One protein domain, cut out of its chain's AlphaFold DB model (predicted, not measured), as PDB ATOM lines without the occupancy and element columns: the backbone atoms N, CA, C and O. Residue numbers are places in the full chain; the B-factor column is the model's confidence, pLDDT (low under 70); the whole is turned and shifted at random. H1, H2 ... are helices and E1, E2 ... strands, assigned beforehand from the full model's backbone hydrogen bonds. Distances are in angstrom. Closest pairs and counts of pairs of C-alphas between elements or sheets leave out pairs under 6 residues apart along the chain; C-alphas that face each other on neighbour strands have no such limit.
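Overview. This is residues 168 to 275 of the 316 residues of the protein "HypF_C domain-containing protein" of Candidatus Moranbacteria bacterium (UniProt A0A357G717). What shape does the backbone make? H2 is the core, with H3, H4, strand E1 and H5 set round it; E1 pairs with E2 in a two-stranded ribbon, and H6 packs on H5. A long loop, residues 203 to 220, reaches out to one end of the longest axis. What is printed? There are 108 residues with six named helices and two antiparallel strands, in the order E1, H1, H2, H3, H4, E2, H5, H6, mostly helix. The whole is compact, radius of gyration of the C-alphas 13.2 A, spanning 40 by 26 by 23 A.

Arrangement. What pairs with E1, residues 168 to 170? E2, residues 237 to 240, is its antiparallel neighbour, with N 169 and O 238 within hydrogen-bond range at 2.8 A. Which helices touch the hub H2, residues 180 to 188? H1, residues 174 to 177, only just touches it, only at the corner, with 3 pairs of C-alphas within 8 A. H3, residues 193 to 202, forms a helical hairpin with it at a steep tilt of 38 degrees, closest C-alphas Leu 187 and Ile 196, 6.8 A. H4, residues 221 to 232, only just touches it, by residues 227 to 231 alone, with 3 such pairs. What of H5, residues 243 to 253? It touches H2 about perpendicular, at 88 degrees, closest C-alphas Ile 183 and Ala 249, 5.5 A. It touches H6, residues 266 to 274, closest C-alphas Ser 251 and Leu 271, 5.1 A. Are the helix backbones complete? Every O i to N i+4 pair is within hydrogen-bond range in H2 to H6; H1 is too short for one.

Along the chain. Where does E1 begin? C-alpha 168 is at (14.368, 17.661, -47.814). How long are the longer helices? H4 measures 16.4 A, H5 15.3 A and H3 14.1 A. Where does H6 end? C-alpha 274 is at (16.726, -1.211, -29.590).

Size, cuts and confidence. How large is it? The two C-alphas farthest apart, of Glu 210 and Gln 233, are 40.2 A apart. Which links are long? Those from H3 to H4 and H5 to H6; the printed part has no cut. Where is confidence low? Residues 203 to 217 are under 70.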
ATOM      1  N   ILE A 168      14.490  16.241 -48.137       97.19
ATOM      2  CA  ILE A 168      14.368  17.661 -47.814       97.19
ATOM      3  C   ILE A 168      14.390  17.865 -46.297       97.19
ATOM      4  O   ILE A 168      13.534  17.377 -45.561       97.19
ATOM      5  N   MET A 169      15.353  18.652 -45.828       96.88
ATOM      6  CA  MET A 169      15.400  19.173 -44.467       96.88
ATOM      7  C   MET A 169      14.520  20.419 -44.371       96.88
ATOM      8  O   MET A 169      14.933  21.518 -44.748       96.88
ATOM      9  N   ILE A 170      13.296  20.253 -43.868       97.06
ATOM     10  CA  ILE A 170      12.345  21.357 -43.677       97.06
ATOM     11  C   ILE A 170      12.843  22.266 -42.543       97.06
ATOM     12  O   ILE A 170      12.780  21.891 -41.373       97.06
ATOM     13  N   GLY A 171      13.314  23.472 -42.863       94.25
ATOM     14  CA  GLY A 171      13.845  24.418 -41.876       94.25
ATOM     15  C   GLY A 171      15.302  24.174 -41.467       94.25
ATOM     16  O   GLY A 171      15.697  24.609 -40.387       94.25
ATOM     17  N   GLY A 172      16.095  23.471 -42.287       91.94
ATOM     18  CA  GLY A 172      17.536  23.296 -42.062       91.94
ATOM     19  C   GLY A 172      17.849  22.632 -40.718       91.94
ATOM     20  O   GLY A 172      17.401  21.516 -40.460       91.94
ATOM     21  N   GLU A 173      18.587  23.318 -39.840       90.12
ATOM     22  CA  GLU A 173      18.955  22.813 -38.506       90.12
ATOM     23  C   GLU A 173      17.756  22.394 -37.646       90.12
ATOM     24  O   GLU A 173      17.876  21.478 -36.828       90.12
ATOM     25  N   LEU A 174      16.579  22.998 -37.848       93.19
ATOM     26  CA  LEU A 174      15.369  22.569 -37.147       93.19
ATOM     27  C   LEU A 174      15.023  21.114 -37.464       93.19
ATOM     28  O   LEU A 174      14.562  20.411 -36.578       93.19
ATOM     29  N   ALA A 175      15.304  20.615 -38.672       93.69
ATOM     30  CA  ALA A 175      15.094  19.208 -39.016       93.69
ATOM     31  C   ALA A 175      16.090  18.253 -38.330       93.69
ATOM     32  O   ALA A 175      15.826  17.056 -38.245       93.69
ATOM     33  N   VAL A 176      17.218  18.766 -37.824       91.50
ATOM     34  CA  VAL A 176      18.171  18.007 -36.993       91.50
ATOM     35  C   VAL A 176      17.678  17.912 -35.546       91.50
ATOM     36  O   VAL A 176      17.900  16.895 -34.886       91.50
ATOM     37  N   LYS A 177      17.041  18.980 -35.049       91.00
ATOM     38  CA  LYS A 177      16.467  19.052 -33.697       91.00
ATOM     39  C   LYS A 177      15.114  18.344 -33.605       91.00
ATOM     40  O   LYS A 177      14.844  17.717 -32.586       91.00
ATOM     41  N   GLU A 178      14.322  18.420 -34.676       92.50
ATOM     42  CA  GLU A 178      12.957  17.902 -34.783       92.50
ATOM     43  C   GLU A 178      12.810  16.855 -35.907       92.50
ATOM     44  O   GLU A 178      12.435  17.204 -37.036       92.50
ATOM     45  N   PRO A 179      13.061  15.555 -35.633       91.44
ATOM     46  CA  PRO A 179      13.064  14.506 -36.658       91.44
ATOM     47  C   PRO A 179      11.736  14.329 -37.414       91.44
ATOM     48  O   PRO A 179      11.734  13.825 -38.540       91.44
ATOM     49  N   THR A 180      10.598  14.785 -36.873       92.88
ATOM     50  CA  THR A 180       9.305  14.731 -37.588       92.88
ATOM     51  C   THR A 180       9.341  15.526 -38.889       92.88
ATOM     52  O   THR A 180       8.686  15.144 -39.857       92.88
ATOM     53  N   ARG A 181      10.146  16.593 -38.969       95.00
ATOM     54  CA  ARG A 181      10.351  17.358 -40.211       95.00
ATOM     55  C   ARG A 181      10.921  16.483 -41.325       95.00
ATOM     56  O   ARG A 181      10.450  16.553 -42.459       95.00
ATOM     57  N   MET A 182      11.869  15.605 -40.988       95.56
ATOM     58  CA  MET A 182      12.409  14.617 -41.925       95.56
ATOM     59  C   MET A 182      11.355  13.582 -42.315       95.56
ATOM     60  O   MET A 182      11.219  13.282 -43.498       95.56
ATOM     61  N   ILE A 183      10.565  13.083 -41.355       93.88
ATOM     62  CA  ILE A 183       9.463  12.147 -41.638       93.88
ATOM     63  C   ILE A 183       8.472  12.751 -42.636       93.88
ATOM     64  O   ILE A 183       8.121  12.086 -43.608       93.88
ATOM     65  N   ILE A 184       8.030  13.999 -42.428       94.81
ATOM     66  CA  ILE A 184       7.085  14.672 -43.332       94.81
ATOM     67  C   ILE A 184       7.657  14.708 -44.751       94.81
ATOM     68  O   ILE A 184       6.966  14.301 -45.684       94.81
ATOM     69  N   SER A 185       8.920  15.124 -44.909       96.25
ATOM     70  CA  SER A 185       9.600  15.126 -46.209       96.25
ATOM     71  C   SER A 185       9.657  13.729 -46.828       96.25
ATOM     72  O   SER A 185       9.207  13.545 -47.956       96.25
ATOM     73  N   ILE A 186      10.203  12.744 -46.114       95.81
ATOM     74  CA  ILE A 186      10.429  11.391 -46.642       95.81
ATOM     75  C   ILE A 186       9.097  10.748 -47.048       95.81
ATOM     76  O   ILE A 186       8.959  10.260 -48.168       95.81
ATOM     77  N   LEU A 187       8.091  10.789 -46.169       94.12
ATOM     78  CA  LEU A 187       6.791  10.169 -46.422       94.12
ATOM     79  C   LEU A 187       5.990  10.887 -47.517       94.12
ATOM     80  O   LEU A 187       5.191  10.241 -48.193       94.12
ATOM     81  N   SER A 188       6.194  12.195 -47.727       95.31
ATOM     82  CA  SER A 188       5.495  12.959 -48.778       95.31
ATOM     83  C   SER A 188       5.736  12.425 -50.189       95.31
ATOM     84  O   SER A 188       4.888  12.609 -51.058       95.31
ATOM     85  N   LYS A 189       6.849  11.712 -50.398       94.62
ATOM     86  CA  LYS A 189       7.213  11.125 -51.689       94.62
ATOM     87  C   LYS A 189       6.287   9.987 -52.119       94.62
ATOM     88  O   LYS A 189       6.192   9.704 -53.308       94.62
ATOM     89  N   PHE A 190       5.614   9.320 -51.176       94.69
ATOM     90  CA  PHE A 190       4.806   8.127 -51.470       94.69
ATOM     91  C   PHE A 190       3.493   8.016 -50.676       94.69
ATOM     92  O   PHE A 190       2.694   7.115 -50.938       94.69
ATOM     93  N   LEU A 191       3.216   8.919 -49.730       93.81
ATOM     94  CA  LEU A 191       1.956   8.981 -48.988       93.81
ATOM     95  C   LEU A 191       1.234  10.312 -49.206       93.81
ATOM     96  O   LEU A 191       1.838  11.370 -49.343       93.81
ATOM     97  N   SER A 192      -0.100  10.268 -49.166       95.69
ATOM     98  CA  SER A 192      -0.911  11.482 -49.219       95.69
ATOM     99  C   SER A 192      -0.834  12.273 -47.909       95.69
ATOM    100  O   SER A 192      -0.746  11.700 -46.820       95.69
ATOM    101  N   LYS A 193      -0.970  13.599 -48.007       94.81
ATOM    102  CA  LYS A 193      -0.990  14.547 -46.880       94.81
ATOM    103  C   LYS A 193      -1.817  14.073 -45.676       94.81
ATOM    104  O   LYS A 193      -1.329  14.071 -44.549       94.81
ATOM    105  N   ASN A 194      -3.052  13.620 -45.912       92.31
ATOM    106  CA  ASN A 194      -3.952  13.158 -44.849       92.31
ATOM    107  C   ASN A 194      -3.432  11.895 -44.146       92.31
ATOM    108  O   ASN A 194      -3.574  11.770 -42.931       92.31
ATOM    109  N   LYS A 195      -2.817  10.963 -44.890       91.56
ATOM    110  CA  LYS A 195      -2.207   9.762 -44.304       91.56
ATOM    111  C   LYS A 195      -1.016  10.136 -43.424       91.56
ATOM    112  O   LYS A 195      -0.923   9.629 -42.312       91.56
ATOM    113  N   ILE A 196      -0.168  11.057 -43.882       90.69
ATOM    114  CA  ILE A 196       0.992  11.542 -43.122       90.69
ATOM    115  C   ILE A 196       0.538  12.223 -41.829       90.69
ATOM    116  O   ILE A 196       1.012  11.867 -40.754       90.69
ATOM    117  N   TYR A 197      -0.433  13.138 -41.913       89.81
ATOM    118  CA  TYR A 197      -0.979  13.804 -40.732       89.81
ATOM    119  C   TYR A 197      -1.547  12.803 -39.721       89.81
ATOM    120  O   TYR A 197      -1.268  12.902 -38.528       89.81
ATOM    121  N   ASN A 198      -2.310  11.811 -40.190       85.62
ATOM    122  CA  ASN A 198      -2.869  10.778 -39.323       85.62
ATOM    123  C   ASN A 198      -1.783   9.911 -38.676       85.62
ATOM    124  O   ASN A 198      -1.911   9.596 -37.497       85.62
ATOM    125  N   LEU A 199      -0.720   9.554 -39.405       84.00
ATOM    126  CA  LEU A 199       0.419   8.821 -38.845       84.00
ATOM    127  C   LEU A 199       1.085   9.621 -37.726       84.00
ATOM    128  O   LEU A 199       1.183   9.114 -36.615       84.00
ATOM    129  N   ILE A 200       1.451  10.879 -37.981       83.06
ATOM    130  CA  ILE A 200       2.122  11.753 -37.004       83.06
ATOM    131  C   ILE A 200       1.226  12.010 -35.786       83.06
ATOM    132  O   ILE A 200       1.673  11.924 -34.647       83.06
ATOM    133  N   LYS A 201      -0.066  12.277 -36.007       81.50
ATOM    134  CA  LYS A 201      -1.045  12.504 -34.935       81.50
ATOM    135  C   LYS A 201      -1.241  11.269 -34.052       81.50
ATOM    136  O   LYS A 201      -1.432  11.413 -32.846       81.50
ATOM    137  N   ASN A 202      -1.246  10.077 -34.648       70.75
ATOM    138  CA  ASN A 202      -1.526   8.817 -33.956       70.75
ATOM    139  C   ASN A 202      -0.263   8.101 -33.463       70.75
ATOM    140  O   ASN A 202      -0.380   7.056 -32.822       70.75
ATOM    141  N   HIS A 203       0.923   8.657 -33.726       67.38
ATOM    142  CA  HIS A 203       2.226   8.070 -33.396       67.38
ATOM    143  C   HIS A 203       2.436   7.816 -31.883       67.38
ATOM    144  O   HIS A 203       3.318   7.080 -31.469       67.38
ATOM    145  N   SER A 204       1.531   8.294 -31.030       53.38
ATOM    146  CA  SER A 204       1.626   8.213 -29.571       53.38
ATOM    147  C   SER A 204       1.353   6.852 -28.890       53.38
ATOM    148  O   SER A 204       1.250   6.845 -27.662       53.38
ATOM    149  N   ARG A 205       1.147   5.710 -29.570       49.34
ATOM    150  CA  ARG A 205       0.503   4.561 -28.872       49.34
ATOM    151  C   ARG A 205       1.041   3.147 -29.058       49.34
ATOM    152  O   ARG A 205       0.514   2.271 -28.385       49.34
ATOM    153  N   ASN A 206       2.049   2.876 -29.880       42.22
ATOM    154  CA  ASN A 206       2.401   1.483 -30.164       42.22
ATOM    155  C   ASN A 206       3.914   1.263 -30.256       42.22
ATOM    156  O   ASN A 206       4.483   1.569 -31.292       42.22
ATOM    157  N   HIS A 207       4.519   0.662 -29.219       46.81
ATOM    158  CA  HIS A 207       5.199  -0.645 -29.315       46.81
ATOM    159  C   HIS A 207       5.907  -1.069 -28.010       46.81
ATOM    160  O   HIS A 207       7.014  -0.657 -27.707       46.81
ATOM    161  N   GLY A 208       5.272  -1.996 -27.284       42.62
ATOM    162  CA  GLY A 208       5.905  -3.260 -26.886       42.62
ATOM    163  C   GLY A 208       7.250  -3.238 -26.158       42.62
ATOM    164  O   GLY A 208       8.122  -4.017 -26.526       42.62
ATOM    165  N   ARG A 209       7.398  -2.406 -25.130       41.56
ATOM    166  CA  ARG A 209       8.190  -2.584 -23.895       41.56
ATOM    167  C   ARG A 209       7.975  -1.291 -23.104       41.56
ATOM    168  O   ARG A 209       7.787  -0.246 -23.713       41.56
ATOM    169  N   GLU A 210       7.862  -1.360 -21.782       50.75
ATOM    170  CA  GLU A 210       7.796  -0.147 -20.953       50.75
ATOM    171  C   GLU A 210       8.879   0.865 -21.372       50.75
ATOM    172  O   GLU A 210       9.973   0.435 -21.740       50.75
ATOM    173  N   LEU A 211       8.572   2.171 -21.233       43.97
ATOM    174  CA  LEU A 211       9.343   3.379 -21.625       43.97
ATOM    175  C   LEU A 211       8.978   3.866 -23.050       43.97
ATOM    176  O   LEU A 211       9.227   3.173 -24.019       43.97
ATOM    177  N   VAL A 212       8.374   5.027 -23.312       42.25
ATOM    178  CA  VAL A 212       8.262   6.303 -22.595       42.25
ATOM    179  C   VAL A 212       6.819   6.805 -22.721       42.25
ATOM    180  O   VAL A 212       6.194   6.742 -23.779       42.25
ATOM    181  N   SER A 213       6.276   7.285 -21.611       37.34
ATOM    182  CA  SER A 213       4.959   7.900 -21.505       37.34
ATOM    183  C   SER A 213       4.831   9.174 -22.357       37.34
ATOM    184  O   SER A 213       5.689  10.048 -22.332       37.34
ATOM    185  N   ASN A 214       3.686   9.292 -23.035       40.66
ATOM    186  CA  ASN A 214       3.152  10.490 -23.693       40.66
ATOM    187  C   ASN A 214       4.044  11.160 -24.751       40.66
ATOM    188  O   ASN A 214       4.583  12.244 -24.528       40.66
ATOM    189  N   PHE A 215       4.026  10.643 -25.982       46.97
ATOM    190  CA  PHE A 215       4.162  11.548 -27.125       46.97
ATOM    191  C   PHE A 215       2.877  12.376 -27.222       46.97
ATOM    192  O   PHE A 215       1.888  11.974 -27.828       46.97
ATOM    193  N   GLY A 216       2.857  13.548 -26.583       50.81
ATOM    194  CA  GLY A 216       1.838  14.557 -26.877       50.81
ATOM    195  C   GLY A 216       1.716  14.766 -28.392       50.81
ATOM    196  O   GLY A 216       2.630  14.431 -29.145       50.81
ATOM    197  N   LYS A 217       0.577  15.295 -28.861       59.25
ATOM    198  CA  LYS A 217       0.406  15.677 -30.275       59.25
ATOM    199  C   LYS A 217       1.659  16.429 -30.739       59.25
ATOM    200  O   LYS A 217       1.869  17.545 -30.281       59.25
ATOM    201  N   ILE A 218       2.457  15.808 -31.613       76.56
ATOM    202  CA  ILE A 218       3.754  16.358 -32.030       76.56
ATOM    203  C   ILE A 218       3.551  17.727 -32.679       76.56
ATOM    204  O   ILE A 218       4.234  18.685 -32.345       76.56
ATOM    205  N   TYR A 219       2.554  17.808 -33.561       83.56
ATOM    206  CA  TYR A 219       2.088  19.047 -34.157       83.56
ATOM    207  C   TYR A 219       0.560  19.105 -34.125       83.56
ATOM    208  O   TYR A 219      -0.146  18.108 -34.337       83.56
ATOM    209  N   SER A 220       0.027  20.299 -33.896       88.19
ATOM    210  CA  SER A 220      -1.351  20.653 -34.217       88.19
ATOM    211  C   SER A 220      -1.605  20.530 -35.724       88.19
ATOM    212  O   SER A 220      -0.686  20.434 -36.540       88.19
ATOM    213  N   LYS A 221      -2.885  20.541 -36.127       89.81
ATOM    214  CA  LYS A 221      -3.236  20.552 -37.555       89.81
ATOM    215  C   LYS A 221      -2.613  21.762 -38.257       89.81
ATOM    216  O   LYS A 221      -2.058  21.605 -39.332       89.81
ATOM    217  N   THR A 222      -2.666  22.935 -37.630       93.50
ATOM    218  CA  THR A 222      -2.124  24.180 -38.184       93.50
ATOM    219  C   THR A 222      -0.611  24.110 -38.385       93.50
ATOM    220  O   THR A 222      -0.131  24.450 -39.460       93.50
ATOM    221  N   GLU A 223       0.141  23.612 -37.402       92.62
ATOM    222  CA  GLU A 223       1.601  23.461 -37.525       92.62
ATOM    223  C   GLU A 223       1.980  22.470 -38.630       92.62
ATOM    224  O   GLU A 223       2.843  22.766 -39.453       92.62
ATOM    225  N   PHE A 224       1.287  21.328 -38.713       93.88
ATOM    226  CA  PHE A 224       1.504  20.371 -39.798       93.88
ATOM    227  C   PHE A 224       1.233  20.994 -41.176       93.88
ATOM    228  O   PHE A 224       2.015  20.803 -42.103       93.88
ATOM    229  N   GLU A 225       0.137  21.743 -41.316       95.38
ATOM    230  CA  GLU A 225      -0.220  22.437 -42.558       95.38
ATOM    231  C   GLU A 225       0.860  23.441 -42.979       95.38
ATOM    232  O   GLU A 225       1.229  23.484 -44.153       95.38
ATOM    233  N   ILE A 226       1.415  24.196 -42.025       95.75
ATOM    234  CA  ILE A 226       2.521  25.128 -42.272       95.75
ATOM    235  C   ILE A 226       3.755  24.376 -42.779       95.75
ATOM    236  O   ILE A 226       4.288  24.736 -43.827       95.75
ATOM    237  N   LEU A 227       4.180  23.307 -42.097       95.38
ATOM    238  CA  LEU A 227       5.354  22.519 -42.495       95.38
ATOM    239  C   LEU A 227       5.170  21.840 -43.857       95.38
ATOM    240  O   LEU A 227       6.091  21.803 -44.670       95.38
ATOM    241  N   TYR A 228       3.973  21.320 -44.128       96.25
ATOM    242  CA  TYR A 228       3.664  20.682 -45.404       96.25
ATOM    243  C   TYR A 228       3.656  21.696 -46.557       96.25
ATOM    244  O   TYR A 228       4.162  21.410 -47.640       96.25
ATOM    245  N   ASN A 229       3.128  22.902 -46.332       96.62
ATOM    246  CA  ASN A 229       3.182  23.977 -47.323       96.62
ATOM    247  C   ASN A 229       4.611  24.487 -47.532       96.62
ATOM    248  O   ASN A 229       4.997  24.722 -48.674       96.62
ATOM    249  N   GLN A 230       5.405  24.593 -46.461       97.19
ATOM    250  CA  GLN A 230       6.825  24.931 -46.536       97.19
ATOM    251  C   GLN A 230       7.583  23.947 -47.438       97.19
ATOM    252  O   GLN A 230       8.319  24.376 -48.326       97.19
ATOM    253  N   LEU A 231       7.345  22.644 -47.256       97.06
ATOM    254  CA  LEU A 231       7.907  21.588 -48.098       97.06
ATOM    255  C   LEU A 231       7.483  21.733 -49.566       97.06
ATOM    256  O   LEU A 231       8.337  21.718 -50.446       97.06
ATOM    257  N   ASN A 232       6.186  21.915 -49.839       96.31
ATOM    258  CA  ASN A 232       5.675  22.031 -51.213       96.31
ATOM    259  C   ASN A 232       6.210  23.264 -51.951       96.31
ATOM    260  O   ASN A 232       6.378  23.230 -53.167       96.31
ATOM    261  N   GLN A 233       6.447  24.357 -51.226       96.69
ATOM    262  CA  GLN A 233       7.016  25.588 -51.776       96.69
ATOM    263  C   GLN A 233       8.550  25.570 -51.797       96.69
ATOM    264  O   GLN A 233       9.156  26.515 -52.295       96.69
ATOM    265  N   ASN A 234       9.177  24.522 -51.246       95.25
ATOM    266  CA  ASN A 234      10.621  24.418 -51.048       95.25
ATOM    267  C   ASN A 234      11.225  25.661 -50.353       95.25
ATOM    268  O   ASN A 234      12.326  26.107 -50.675       95.25
ATOM    269  N   PHE A 235      10.486  26.254 -49.412       95.25
ATOM    270  CA  PHE A 235      10.886  27.479 -48.718       95.25
ATOM    271  C   PHE A 235      11.716  27.150 -47.472       95.25
ATOM    272  O   PHE A 235      11.257  26.424 -46.593       95.25
ATOM    273  N   ASN A 236      12.932  27.700 -47.350       94.19
ATOM    274  CA  ASN A 236      13.864  27.361 -46.259       94.19
ATOM    275  C   ASN A 236      14.061  25.842 -46.104       94.19
ATOM    276  O   ASN A 236      14.017  25.283 -45.005       94.19
ATOM    277  N   CYS A 237      14.240  25.176 -47.239       95.25
ATOM    278  CA  CYS A 237      14.435  23.743 -47.361       95.25
ATOM    279  C   CYS A 237      15.825  23.478 -47.943       95.25
ATOM    280  O   CYS A 237      16.247  24.154 -48.878       95.25
ATOM    281  N   VAL A 238      16.536  22.498 -47.382       94.75
ATOM    282  CA  VAL A 238      17.871  22.099 -47.853       94.75
ATOM    283  C   VAL A 238      17.854  20.619 -48.199       94.75
ATOM    284  O   VAL A 238      17.286  19.815 -47.463       94.75
ATOM    285  N   GLU A 239      18.468  20.248 -49.318       96.25
ATOM    286  CA  GLU A 239      18.612  18.845 -49.695       96.25
ATOM    287  C   GLU A 239      19.719  18.158 -48.893       96.25
ATOM    288  O   GLU A 239      20.812  18.705 -48.707       96.25
ATOM    289  N   THR A 240      19.450  16.922 -48.470       97.38
ATOM    290  CA  THR A 240      20.434  16.089 -47.789       97.38
ATOM    291  C   THR A 240      20.394  14.621 -48.188       97.38
ATOM    292  O   THR A 240      19.325  14.025 -48.270       97.38
ATOM    293  N   SER A 241      21.565  14.007 -48.335       97.50
ATOM    294  CA  SER A 241      21.758  12.551 -48.417       97.50
ATOM    295  C   SER A 241      22.214  11.948 -47.078       97.50
ATOM    296  O   SER A 241      22.796  10.868 -47.035       97.50
ATOM    297  N   SER A 242      21.986  12.653 -45.965       96.81
ATOM    298  CA  SER A 242      22.468  12.269 -44.637       96.81
ATOM    299  C   SER A 242      21.890  10.943 -44.139       96.81
ATOM    300  O   SER A 242      20.682  10.816 -43.909       96.81
ATOM    301  N   THR A 243      22.781   9.987 -43.859       97.00
ATOM    302  CA  THR A 243      22.423   8.735 -43.180       97.00
ATOM    303  C   THR A 243      21.897   9.032 -41.783       97.00
ATOM    304  O   THR A 243      20.881   8.473 -41.378       97.00
ATOM    305  N   GLY A 244      22.534   9.963 -41.064       95.00
ATOM    306  CA  GLY A 244      22.103  10.339 -39.723       95.00
ATOM    307  C   GLY A 244      20.660  10.844 -39.685       95.00
ATOM    308  O   GLY A 244      19.888  10.398 -38.846       95.00
ATOM    309  N   ARG A 245      20.255  11.707 -40.630       95.25
ATOM    310  CA  ARG A 245      18.872  12.222 -40.690       95.25
ATOM    311  C   ARG A 245      17.845  11.144 -41.026       95.25
ATOM    312  O   ARG A 245      16.734  11.176 -40.499       95.25
ATOM    313  N   ILE A 246      18.203  10.191 -41.884       95.19
ATOM    314  CA  ILE A 246      17.335   9.054 -42.206       95.19
ATOM    315  C   ILE A 246      17.160   8.160 -40.973       95.19
ATOM    316  O   ILE A 246      16.034   7.793 -40.641       95.19
ATOM    317  N   LEU A 247      18.241   7.861 -40.248       94.81
ATOM    318  CA  LEU A 247      18.178   7.062 -39.022       94.81
ATOM    319  C   LEU A 247      17.432   7.781 -37.889       94.81
ATOM    320  O   LEU A 247      16.663   7.135 -37.179       94.81
ATOM    321  N   ASP A 248      17.577   9.106 -37.761       92.69
ATOM    322  CA  ASP A 248      16.788   9.918 -36.826       92.69
ATOM    323  C   ASP A 248      15.277   9.752 -37.104       92.69
ATOM    324  O   ASP A 248      14.490   9.511 -36.187       92.69
ATOM    325  N   ALA A 249      14.873   9.808 -38.381       91.81
ATOM    326  CA  ALA A 249      13.484   9.615 -38.797       91.81
ATOM    327  C   ALA A 249      12.978   8.185 -38.531       91.81
ATOM    328  O   ALA A 249      11.844   8.014 -38.086       91.81
ATOM    329  N   VAL A 250      13.805   7.160 -38.767       91.44
ATOM    330  CA  VAL A 250      13.462   5.756 -38.473       91.44
ATOM    331  C   VAL A 250      13.288   5.532 -36.970       91.44
ATOM    332  O   VAL A 250      12.309   4.915 -36.558       91.44
ATOM    333  N   SER A 251      14.199   6.059 -36.149       88.19
ATOM    334  CA  SER A 251      14.129   5.962 -34.686       88.19
ATOM    335  C   SER A 251      12.836   6.558 -34.139       88.19
ATOM    336  O   SER A 251      12.139   5.927 -33.339       88.19
ATOM    337  N   LEU A 252      12.469   7.739 -34.647       86.44
ATOM    338  CA  LEU A 252      11.213   8.383 -34.302       86.44
ATOM    339  C   LEU A 252      10.030   7.543 -34.789       86.44
ATOM    340  O   LEU A 252       9.153   7.260 -33.990       86.44
ATOM    341  N   LEU A 253      10.008   7.067 -36.041       85.69
ATOM    342  CA  LEU A 253       8.916   6.223 -36.558       85.69
ATOM    343  C   LEU A 253       8.683   4.957 -35.725       85.69
ATOM    344  O   LEU A 253       7.531   4.568 -35.536       85.69
ATOM    345  N   LEU A 254       9.746   4.346 -35.206       84.69
ATOM    346  CA  LEU A 254       9.673   3.164 -34.344       84.69
ATOM    347  C   LEU A 254       9.317   3.489 -32.884       84.69
ATOM    348  O   LEU A 254       9.097   2.571 -32.097       84.69
ATOM    349  N   GLY A 255       9.227   4.773 -32.522       79.62
ATOM    350  CA  GLY A 255       8.878   5.223 -31.176       79.62
ATOM    351  C   GLY A 255      10.023   5.135 -30.169       79.62
ATOM    352  O   GLY A 255       9.768   5.175 -28.969       79.62
ATOM    353  N   PHE A 256      11.271   5.012 -30.629       82.81
ATOM    354  CA  PHE A 256      12.435   4.903 -29.746       82.81
ATOM    355  C   PHE A 256      12.915   6.256 -29.224       82.81
ATOM    356  O   PHE A 256      13.433   6.323 -28.113       82.81
ATOM    357  N   CYS A 257      12.734   7.330 -29.994       83.38
ATOM    358  CA  CYS A 257      13.056   8.695 -29.585       83.38
ATOM    359  C   CYS A 257      11.843   9.627 -29.708       83.38
ATOM    360  O   CYS A 257      10.838   9.285 -30.329       83.38
ATOM    361  N   GLY A 258      11.938  10.812 -29.099       83.56
ATOM    362  CA  GLY A 258      10.942  11.870 -29.258       83.56
ATOM    363  C   GLY A 258      11.236  12.827 -30.401       83.56
ATOM    364  O   GLY A 258      12.287  12.773 -31.035       83.56
ATOM    365  N   ASN A 259      10.287  13.736 -30.649       87.88
ATOM    366  CA  ASN A 259      10.452  14.762 -31.676       87.88
ATOM    367  C   ASN A 259      11.443  15.866 -31.280       87.88
ATOM    368  O   ASN A 259      11.693  16.742 -32.083       87.88
ATOM    369  N   GLU A 260      11.993  15.876 -30.074       88.69
ATOM    370  CA  GLU A 260      13.027  16.837 -29.702       88.69
ATOM    371  C   GLU A 260      14.278  16.073 -29.301       88.69
ATOM    372  O   GLU A 260      14.248  15.249 -28.383       88.69
ATOM    373  N   ARG A 261      15.376  16.350 -30.003       84.38
ATOM    374  CA  ARG A 261      16.686  15.788 -29.691       84.38
ATOM    375  C   ARG A 261      17.298  16.516 -28.494       84.38
ATOM    376  O   ARG A 261      17.604  17.702 -28.575       84.38
ATOM    377  N   LYS A 262      17.562  15.782 -27.417       84.31
ATOM    378  CA  LYS A 262      18.139  16.278 -26.159       84.31
ATOM    379  C   LYS A 262      19.658  16.403 -26.192       84.31
ATOM    380  O   LYS A 262      20.219  17.230 -25.483       84.31
ATOM    381  N   TYR A 263      20.338  15.571 -26.978       85.38
ATOM    382  CA  TYR A 263      21.800  15.594 -27.101       85.38
ATOM    383  C   TYR A 263      22.281  15.069 -28.455       85.38
ATOM    384  O   TYR A 263      21.531  14.488 -29.248       85.38
ATOM    385  N   LYS A 264      23.571  15.265 -28.751       80.38
ATOM    386  CA  LYS A 264      24.163  14.816 -30.012       80.38
ATOM    387  C   LYS A 264      24.077  13.273 -30.107       80.38
ATOM    388  O   LYS A 264      24.727  12.578 -29.349       80.38
ATOM    389  N   HIS A 265      23.309  12.777 -31.082       85.12
ATOM    390  CA  HIS A 265      23.165  11.390 -31.544       85.12
ATOM    391  C   HIS A 265      22.078  10.567 -30.840       85.12
ATOM    392  O   HIS A 265      21.913   9.405 -31.187       85.12
ATOM    393  N   GLU A 266      21.271  11.178 -29.961       87.50
ATOM    394  CA  GLU A 266      20.221  10.495 -29.184       87.50
ATOM    395  C   GLU A 266      19.371   9.508 -29.995       87.50
ATOM    396  O   GLU A 266      19.291   8.334 -29.644       87.50
ATOM    397  N   ALA A 267      18.747   9.962 -31.086       87.38
ATOM    398  CA  ALA A 267      17.837   9.126 -31.861       87.38
ATOM    399  C   ALA A 267      18.542   7.893 -32.452       87.38
ATOM    400  O   ALA A 267      18.005   6.788 -32.376       87.38
ATOM    401  N   ILE A 268      19.758   8.055 -32.976       89.69
ATOM    402  CA  ILE A 268      20.559   6.956 -33.534       89.69
ATOM    403  C   ILE A 268      21.008   5.999 -32.427       89.69
ATOM    404  O   ILE A 268      20.860   4.791 -32.581       89.69
ATOM    405  N   THR A 269      21.486   6.519 -31.292       89.62
ATOM    406  CA  THR A 269      21.893   5.703 -30.138       89.62
ATOM    407  C   THR A 269      20.732   4.851 -29.622       89.62
ATOM    408  O   THR A 269      20.898   3.660 -29.360       89.62
ATOM    409  N   LEU A 270      19.533   5.434 -29.517       87.38
ATOM    410  CA  LEU A 270      18.331   4.710 -29.105       87.38
ATOM    411  C   LEU A 270      17.898   3.680 -30.153       87.38
ATOM    412  O   LEU A 270      17.500   2.576 -29.787       87.38
ATOM    413  N   LEU A 271      18.009   4.005 -31.443       88.75
ATOM    414  CA  LEU A 271      17.715   3.064 -32.520       88.75
ATOM    415  C   LEU A 271      18.642   1.850 -32.464       88.75
ATOM    416  O   LEU A 271      18.162   0.720 -32.494       88.75
ATOM    417  N   GLU A 272      19.948   2.068 -32.338       90.56
ATOM    418  CA  GLU A 272      20.945   1.002 -32.241       90.56
ATOM    419  C   GLU A 272      20.694   0.106 -31.020       90.56
ATOM    420  O   GLU A 272      20.567  -1.111 -31.165       90.56
ATOM    421  N   ALA A 273      20.513   0.701 -29.835       86.94
ATOM    422  CA  ALA A 273      20.261  -0.034 -28.593       86.94
ATOM    423  C   ALA A 273      19.000  -0.919 -28.666       86.94
ATOM    424  O   ALA A 273      18.957  -2.013 -28.091       86.94
ATOM    425  N   ASN A 274      17.978  -0.475 -29.404       83.38
ATOM    426  CA  ASN A 274      16.726  -1.211 -29.590       83.38
ATOM    427  C   ASN A 274      16.725  -2.143 -30.821       83.38
ATOM    428  O   ASN A 274      15.802  -2.942 -30.978       83.38
ATOM    429  N   SER A 275      17.774  -2.120 -31.653       82.75
ATOM    430  CA  SER A 275      17.933  -2.969 -32.852       82.75
ATOM    431  C   SER A 275      18.667  -4.297 -32.583       82.75
ATOM    432  O   SER A 275      19.105  -4.983 -33.502       82.75
TER     433      SER A 275